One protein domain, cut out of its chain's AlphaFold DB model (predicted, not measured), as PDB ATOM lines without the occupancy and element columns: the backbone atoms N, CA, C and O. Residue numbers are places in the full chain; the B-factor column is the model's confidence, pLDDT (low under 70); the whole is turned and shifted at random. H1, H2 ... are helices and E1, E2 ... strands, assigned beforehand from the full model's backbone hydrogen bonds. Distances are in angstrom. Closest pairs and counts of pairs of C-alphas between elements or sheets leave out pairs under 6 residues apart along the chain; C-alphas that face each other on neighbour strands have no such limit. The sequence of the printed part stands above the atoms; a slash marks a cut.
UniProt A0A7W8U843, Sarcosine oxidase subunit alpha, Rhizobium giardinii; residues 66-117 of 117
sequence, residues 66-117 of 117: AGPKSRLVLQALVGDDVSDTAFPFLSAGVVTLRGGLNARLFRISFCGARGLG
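What this domain is: This is residues 66 to 117 of the 117 residues of the protein "Sarcosine oxidase subunit alpha" of Rhizobium giardinii (UniProt A0A7W8U843). This domain has little regular structure: a two-stranded hairpin, E1 and E2, with one short helix, H1, off to its side, and loops making up the rest. The tail after E2 turns near Gly 112 and folds back. The printed part has 52 residues, with 18 in named elements, in the order H1, E1, E2; the class is mixed and the sheet antiparallel. It is compact, with a radius of gyration of the C-alphas of 10.3 A, yet elongated, spanning 31 by 18 by 18 A.

Where its parts are: Find C-alpha 92 at (47.648, 9.821, 1.826), where E1, residues 92 to 96, begins its 13.2 A. E2, residues 102 to 106, covers 13.4 A and ends at (45.845, 11.013, -2.070). H1, residues 70 to 77, starts at (40.413, 5.111, -11.551) and covers 11.0 A.

How they stand to each other: Look at the hairpin of E1 and E2: antiparallel, 150 degrees between directions, with N 95 and O 103 within hydrogen-bond range at 2.9 A. H1 and E2 are apart. In H1 every O i to N i+4 pair is within hydrogen-bond range.

The domain as a whole: The C-alphas farthest apart, of Gly 100 and Gly 112, are 31.0 A apart. The printed part has no cut. H1 to E1 is a long link of 14 residues. Residues 111 to 117 have pLDDT under 70.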
ATOM      1  N   ALA A  66      39.628  10.283 -11.444       90.62
ATOM      2  CA  ALA A  66      38.333   9.971 -10.852       90.62
ATOM      3  C   ALA A  66      37.486   9.044 -11.730       90.62
ATOM      4  O   ALA A  66      37.606   9.008 -12.953       90.62
ATOM      5  N   GLY A  67      36.609   8.281 -11.080       90.12
ATOM      6  CA  GLY A  67      35.663   7.365 -11.706       90.12
ATOM      7  C   GLY A  67      35.813   5.921 -11.219       90.12
ATOM      8  O   GLY A  67      36.788   5.569 -10.551       90.12
ATOM      9  N   PRO A  68      34.863   5.036 -11.570       89.69
ATOM     10  CA  PRO A  68      34.852   3.647 -11.103       89.69
ATOM     11  C   PRO A  68      36.083   2.846 -11.556       89.69
ATOM     12  O   PRO A  68      36.463   1.882 -10.898       89.69
ATOM     13  N   LYS A  69      36.726   3.268 -12.655       91.69
ATOM     14  CA  LYS A  69      37.927   2.642 -13.228       91.69
ATOM     15  C   LYS A  69      39.241   3.329 -12.829       91.69
ATOM     16  O   LYS A  69      40.292   2.882 -13.276       91.69
ATOM     17  N   SER A  70      39.211   4.368 -11.988       93.25
ATOM     18  CA  SER A  70      40.413   5.111 -11.551       93.25
ATOM     19  C   SER A  70      41.504   4.194 -10.999       93.25
ATOM     20  O   SER A  70      42.678   4.343 -11.326       93.25
ATOM     21  N   ARG A  71      41.110   3.170 -10.236       91.31
ATOM     22  CA  ARG A  71      42.042   2.182  -9.691       91.31
ATOM     23  C   ARG A  71      42.772   1.374 -10.760       91.31
ATOM     24  O   ARG A  71      43.962   1.141 -10.604       91.31
ATOM     25  N   LEU A  72      42.087   0.967 -11.828       93.50
ATOM     26  CA  LEU A  72      42.718   0.207 -12.912       93.50
ATOM     27  C   LEU A  72      43.804   1.041 -13.596       93.50
ATOM     28  O   LEU A  72      44.882   0.533 -13.885       93.50
ATOM     29  N   VAL A  73      43.536   2.336 -13.794       94.44
ATOM     30  CA  VAL A  73      44.521   3.281 -14.332       94.44
ATOM     31  C   VAL A  73      45.711   3.411 -13.380       94.44
ATOM     32  O   VAL A  73      46.855   3.301 -13.809       94.44
ATOM     33  N   LEU A  74      45.466   3.577 -12.079       94.19
ATOM     34  CA  LEU A  74      46.543   3.732 -11.099       94.19
ATOM     35  C   LEU A  74      47.394   2.477 -10.920       94.19
ATOM     36  O   LEU A  74      48.605   2.603 -10.810       94.19
ATOM     37  N   GLN A  75      46.815   1.279 -10.971       94.06
ATOM     38  CA  GLN A  75      47.576   0.021 -10.909       94.06
ATOM     39  C   GLN A  75      48.558  -0.142 -12.084       94.06
ATOM     40  O   GLN A  75      49.592  -0.804 -11.950       94.06
ATOM     41  N   ALA A  76      48.258   0.485 -13.226       94.81
ATOM     42  CA  ALA A  76      49.146   0.522 -14.384       94.81
ATOM     43  C   ALA A  76      50.277   1.561 -14.257       94.81
ATOM     44  O   ALA A  76      51.244   1.480 -15.008       94.81
ATOM     45  N   LEU A  77      50.184   2.516 -13.324       94.69
ATOM     46  CA  LEU A  77      51.147   3.613 -13.147       94.69
ATOM     47  C   LEU A  77      51.976   3.483 -11.864       94.69
ATOM     48  O   LEU A  77      53.160   3.817 -11.858       94.69
ATOM     49  N   VAL A  78      51.362   2.999 -10.787       96.38
ATOM     50  CA  VAL A  78      51.939   2.854  -9.447       96.38
ATOM     51  C   VAL A  78      52.491   1.436  -9.280       96.38
ATOM     52  O   VAL A  78      51.872   0.460  -9.714       96.38
ATOM     53  N   GLY A  79      53.693   1.329  -8.718       95.06
ATOM     54  CA  GLY A  79      54.353   0.060  -8.405       95.06
ATOM     55  C   GLY A  79      53.889  -0.558  -7.084       95.06
ATOM     56  O   GLY A  79      53.919  -1.779  -6.955       95.06
ATOM     57  N   ASP A  80      53.428   0.268  -6.145       95.69
ATOM     58  CA  ASP A  80      52.933  -0.152  -4.829       95.69
ATOM     59  C   ASP A  80      51.484  -0.671  -4.856       95.69
ATOM     60  O   ASP A  80      50.732  -0.456  -5.814       95.69
ATOM     61  N   ASP A  81      51.067  -1.334  -3.769       94.75
ATOM     62  CA  ASP A  81      49.687  -1.797  -3.611       94.75
ATOM     63  C   ASP A  81      48.718  -0.628  -3.355       94.75
ATOM     64  O   ASP A  81      48.739   0.023  -2.313       94.75
ATOM     65  N   VAL A  82      47.819  -0.405  -4.314       94.75
ATOM     66  CA  VAL A  82      46.749   0.609  -4.268       94.75
ATOM     67  C   VAL A  82      45.354  -0.009  -4.071       94.75
ATOM     68  O   VAL A  82      44.327   0.581  -4.450       94.75
ATOM     69  N   SER A  83      45.298  -1.232  -3.530       92.81
ATOM     70  CA  SER A  83      44.070  -1.924  -3.131       92.81
ATOM     71  C   SER A  83      43.286  -1.145  -2.069       92.81
ATOM     72  O   SER A  83      43.797  -0.245  -1.410       92.81
ATOM     73  N   ASP A  84      42.005  -1.478  -1.888       91.19
ATOM     74  CA  ASP A  84      41.180  -0.824  -0.862       91.19
ATOM     75  C   ASP A  84      41.675  -1.098   0.565       91.19
ATOM     76  O   ASP A  84      41.464  -0.265   1.443       91.19
ATOM     77  N   THR A  85      42.334  -2.239   0.779       94.44
ATOM     78  CA  THR A  85      42.917  -2.631   2.063       94.44
ATOM     79  C   THR A  85      44.232  -1.913   2.338       94.44
ATOM     80  O   THR A  85      44.433  -1.454   3.457       94.44
ATOM     81  N   ALA A  86      45.106  -1.783   1.334       94.44
ATOM     82  CA  ALA A  86      46.386  -1.094   1.491       94.44
ATOM     83  C   ALA A  86      46.240   0.434   1.481       94.44
ATOM     84  O   ALA A  86      46.936   1.128   2.218       94.44
ATOM     85  N   PHE A  87      45.312   0.959   0.676       94.81
ATOM     86  CA  PHE A  87      45.119   2.394   0.478       94.81
ATOM     87  C   PHE A  87      43.639   2.789   0.661       94.81
ATOM     88  O   PHE A  87      42.925   3.048  -0.320       94.81
ATOM     89  N   PRO A  88      43.119   2.796   1.908       93.94
ATOM     90  CA  PRO A  88      41.711   3.066   2.220       93.94
ATOM     91  C   PRO A  88      41.301   4.513   1.905       93.94
ATOM     92  O   PRO A  88      42.134   5.373   1.634       93.94
ATOM     93  N   PHE A  89      40.000   4.807   1.886       92.69
ATOM     94  CA  PHE A  89      39.510   6.164   1.597       92.69
ATOM     95  C   PHE A  89      40.100   7.201   2.574       92.69
ATOM     96  O   PHE A  89      40.243   6.903   3.756       92.69
ATOM     97  N   LEU A  90      40.450   8.391   2.066       93.75
ATOM     98  CA  LEU A  90      41.165   9.463   2.781       93.75
ATOM     99  C   LEU A  90      42.591   9.123   3.244       93.75
ATOM    100  O   LEU A  90      43.181   9.878   4.014       93.75
ATOM    101  N   SER A  91      43.181   8.030   2.753       95.25
ATOM    102  CA  SER A  91      44.617   7.802   2.925       95.25
ATOM    103  C   SER A  91      45.446   8.723   2.030       95.25
ATOM    104  O   SER A  91      45.033   9.123   0.936       95.25
ATOM    105  N   ALA A  92      46.633   9.058   2.525       96.38
ATOM    106  CA  ALA A  92      47.648   9.821   1.826       96.38
ATOM    107  C   ALA A  92      49.004   9.171   2.102       96.38
ATOM    108  O   ALA A  92      49.284   8.788   3.240       96.38
ATOM    109  N   GLY A  93      49.844   9.046   1.082       95.38
ATOM    110  CA  GLY A  93      51.127   8.371   1.235       95.38
ATOM    111  C   GLY A  93      52.075   8.627   0.078       95.38
ATOM    112  O   GLY A  93      51.674   9.094  -0.987       95.38
ATOM    113  N   VAL A  94      53.352   8.331   0.312       96.06
ATOM    114  CA  VAL A  94      54.352   8.277  -0.756       96.06
ATOM    115  C   VAL A  94      54.195   6.947  -1.477       96.06
ATOM    116  O   VAL A  94      54.040   5.919  -0.824       96.06
ATOM    117  N   VAL A  95      54.235   6.992  -2.803       96.25
ATOM    118  CA  VAL A  95      54.233   5.806  -3.655       96.25
ATOM    119  C   VAL A  95      55.360   5.881  -4.674       96.25
ATOM    120  O   VAL A  95      55.786   6.971  -5.065       96.25
ATOM    121  N   THR A  96      55.813   4.736  -5.157       97.44
ATOM    122  CA  THR A  96      56.754   4.645  -6.269       97.44
ATOM    123  C   THR A  96      55.996   4.362  -7.562       97.44
ATOM    124  O   THR A  96      55.242   3.396  -7.677       97.44
ATOM    125  N   LEU A  97      56.184   5.214  -8.568       96.25
ATOM    126  CA  LEU A  97      55.663   4.984  -9.914       96.25
ATOM    127  C   LEU A  97      56.495   3.915 -10.630       96.25
ATOM    128  O   LEU A  97      57.680   3.737 -10.348       96.25
ATOM    129  N   ARG A  98      55.922   3.259 -11.641       93.00
ATOM    130  CA  ARG A  98      56.577   2.199 -12.439       93.00
ATOM    131  C   ARG A  98      57.791   2.647 -13.277       93.00
ATOM    132  O   ARG A  98      58.326   1.853 -14.038       93.00
ATOM    133  N   GLY A  99      58.258   3.881 -13.110       91.50
ATOM    134  CA  GLY A  99      59.531   4.397 -13.629       91.50
ATOM    135  C   GLY A  99      60.560   4.730 -12.541       91.50
ATOM    136  O   GLY A  99      61.535   5.413 -12.830       91.50
ATOM    137  N   GLY A 100      60.331   4.322 -11.287       93.81
ATOM    138  CA  GLY A 100      61.217   4.594 -10.146       93.81
ATOM    139  C   GLY A 100      61.071   5.992  -9.530       93.81
ATOM    140  O   GLY A 100      61.708   6.284  -8.522       93.81
ATOM    141  N   LEU A 101      60.225   6.857 -10.101       95.81
ATOM    142  CA  LEU A 101      59.937   8.179  -9.551       95.81
ATOM    143  C   LEU A 101      59.024   8.067  -8.323       95.81
ATOM    144  O   LEU A 101      57.990   7.399  -8.375       95.81
ATOM    145  N   ASN A 102      59.367   8.772  -7.248       96.00
ATOM    146  CA  ASN A 102      58.495   8.901  -6.086       96.00
ATOM    147  C   ASN A 102      57.406   9.948  -6.341       96.00
ATOM    148  O   ASN A 102      57.688  11.057  -6.793       96.00
ATOM    149  N   ALA A 103      56.175   9.602  -5.992       96.19
ATOM    150  CA  ALA A 103      55.010  10.468  -6.046       96.19
ATOM    151  C   ALA A 103      54.280  10.455  -4.697       96.19
ATOM    152  O   ALA A 103      54.604   9.683  -3.792       96.19
ATOM    153  N   ARG A 104      53.280  11.321  -4.559       95.94
ATOM    154  CA  ARG A 104      52.320  11.275  -3.456       95.94
ATOM    155  C   ARG A 104      50.972  10.880  -4.031       95.94
ATOM    156  O   ARG A 104      50.576  11.422  -5.057       95.94
ATOM    157  N   LEU A 105      50.308   9.935  -3.383       96.12
ATOM    158  CA  LEU A 105      48.955   9.520  -3.719       96.12
ATOM    159  C   LEU A 105      48.021   9.990  -2.612       96.12
ATOM    160  O   LEU A 105      48.322   9.802  -1.431       96.12
ATOM    161  N   PHE A 106      46.888  10.571  -2.984       96.06
ATOM    162  CA  PHE A 106      45.845  11.013  -2.070       96.06
ATOM    163  C   PHE A 106      44.517  10.392  -2.497       96.06
ATOM    164  O   PHE A 106      43.983  10.664  -3.571       96.06
ATOM    165  N   ARG A 107      43.910   9.556  -1.653       94.06
ATOM    166  CA  ARG A 107      42.604   8.958  -1.963       94.06
ATOM    167  C   ARG A 107      41.467   9.884  -1.560       94.06
ATOM    168  O   ARG A 107      40.741   9.627  -0.598       94.06
ATOM    169  N   ILE A 108      41.329  10.962  -2.322       91.38
ATOM    170  CA  ILE A 108      40.374  12.045  -2.099       91.38
ATOM    171  C   ILE A 108      39.515  12.217  -3.357       91.38
ATOM    172  O   ILE A 108      39.969  11.988  -4.478       91.38
ATOM    173  N   SER A 109      38.256  12.615  -3.183       85.25
ATOM    174  CA  SER A 109      37.348  12.908  -4.290       85.25
ATOM    175  C   SER A 109      36.515  14.148  -4.005       85.25
ATOM    176  O   SER A 109      35.908  14.247  -2.942       85.25
ATOM    177  N   PHE A 110      36.453  15.050  -4.984       79.94
ATOM    178  CA  PHE A 110      35.567  16.220  -4.991       79.94
ATOM    179  C   PHE A 110      34.318  16.021  -5.866       79.94
ATOM    180  O   PHE A 110      33.454  16.886  -5.914       79.94
ATOM    181  N   CYS A 111      34.198  14.879  -6.553       69.50
ATOM    182  CA  CYS A 111      33.077  14.580  -7.450       69.50
ATOM    183  C   CYS A 111      32.139  13.483  -6.919       69.50
ATOM    184  O   CYS A 111      31.275  13.008  -7.650       69.50
ATOM    185  N   GLY A 112      32.329  13.021  -5.678       58.78
ATOM    186  CA  GLY A 112      31.512  11.971  -5.049       58.78
ATOM    187  C   GLY A 112      31.718  10.554  -5.610       58.78
ATOM    188  O   GLY A 112      31.392   9.574  -4.945       58.78
ATOM    189  N   ALA A 113      32.314  10.409  -6.797       59.00
ATOM    190  CA  ALA A 113      32.772   9.126  -7.326       59.00
ATOM    191  C   ALA A 113      34.096   8.694  -6.670       59.00
ATOM    192  O   ALA A 113      34.796   9.506  -6.066       59.00
ATOM    193  N   ARG A 114      34.493   7.420  -6.819       57.91
ATOM    194  CA  ARG A 114      35.840   6.968  -6.418       57.91
ATOM    195  C   ARG A 114      36.895   7.842  -7.112       57.91
ATOM    196  O   ARG A 114      36.986   7.818  -8.337       57.91
ATOM    197  N   GLY A 115      37.650   8.608  -6.330       54.75
ATOM    198  CA  GLY A 115      38.693   9.522  -6.791       54.75
ATOM    199  C   GLY A 115      40.000   9.264  -6.056       54.75
ATOM    200  O   GLY A 115      39.997   8.916  -4.870       54.75
ATOM    201  N   LEU A 116      41.091   9.362  -6.804       58.22
ATOM    202  CA  LEU A 116      42.467   9.307  -6.340       58.22
ATOM    203  C   LEU A 116      43.177  10.476  -7.038       58.22
ATOM    204  O   LEU A 116      43.126  10.575  -8.265       58.22
ATOM    205  N   GLY A 117      43.734  11.397  -6.265       49.47
ATOM    206  CA  GLY A 117      44.421  12.596  -6.742       49.47
ATOM    207  C   GLY A 117      45.781  12.774  -6.105       49.47
ATOM    208  O   GLY A 117      46.192  11.896  -5.311       49.47
TER     209      GLY A 117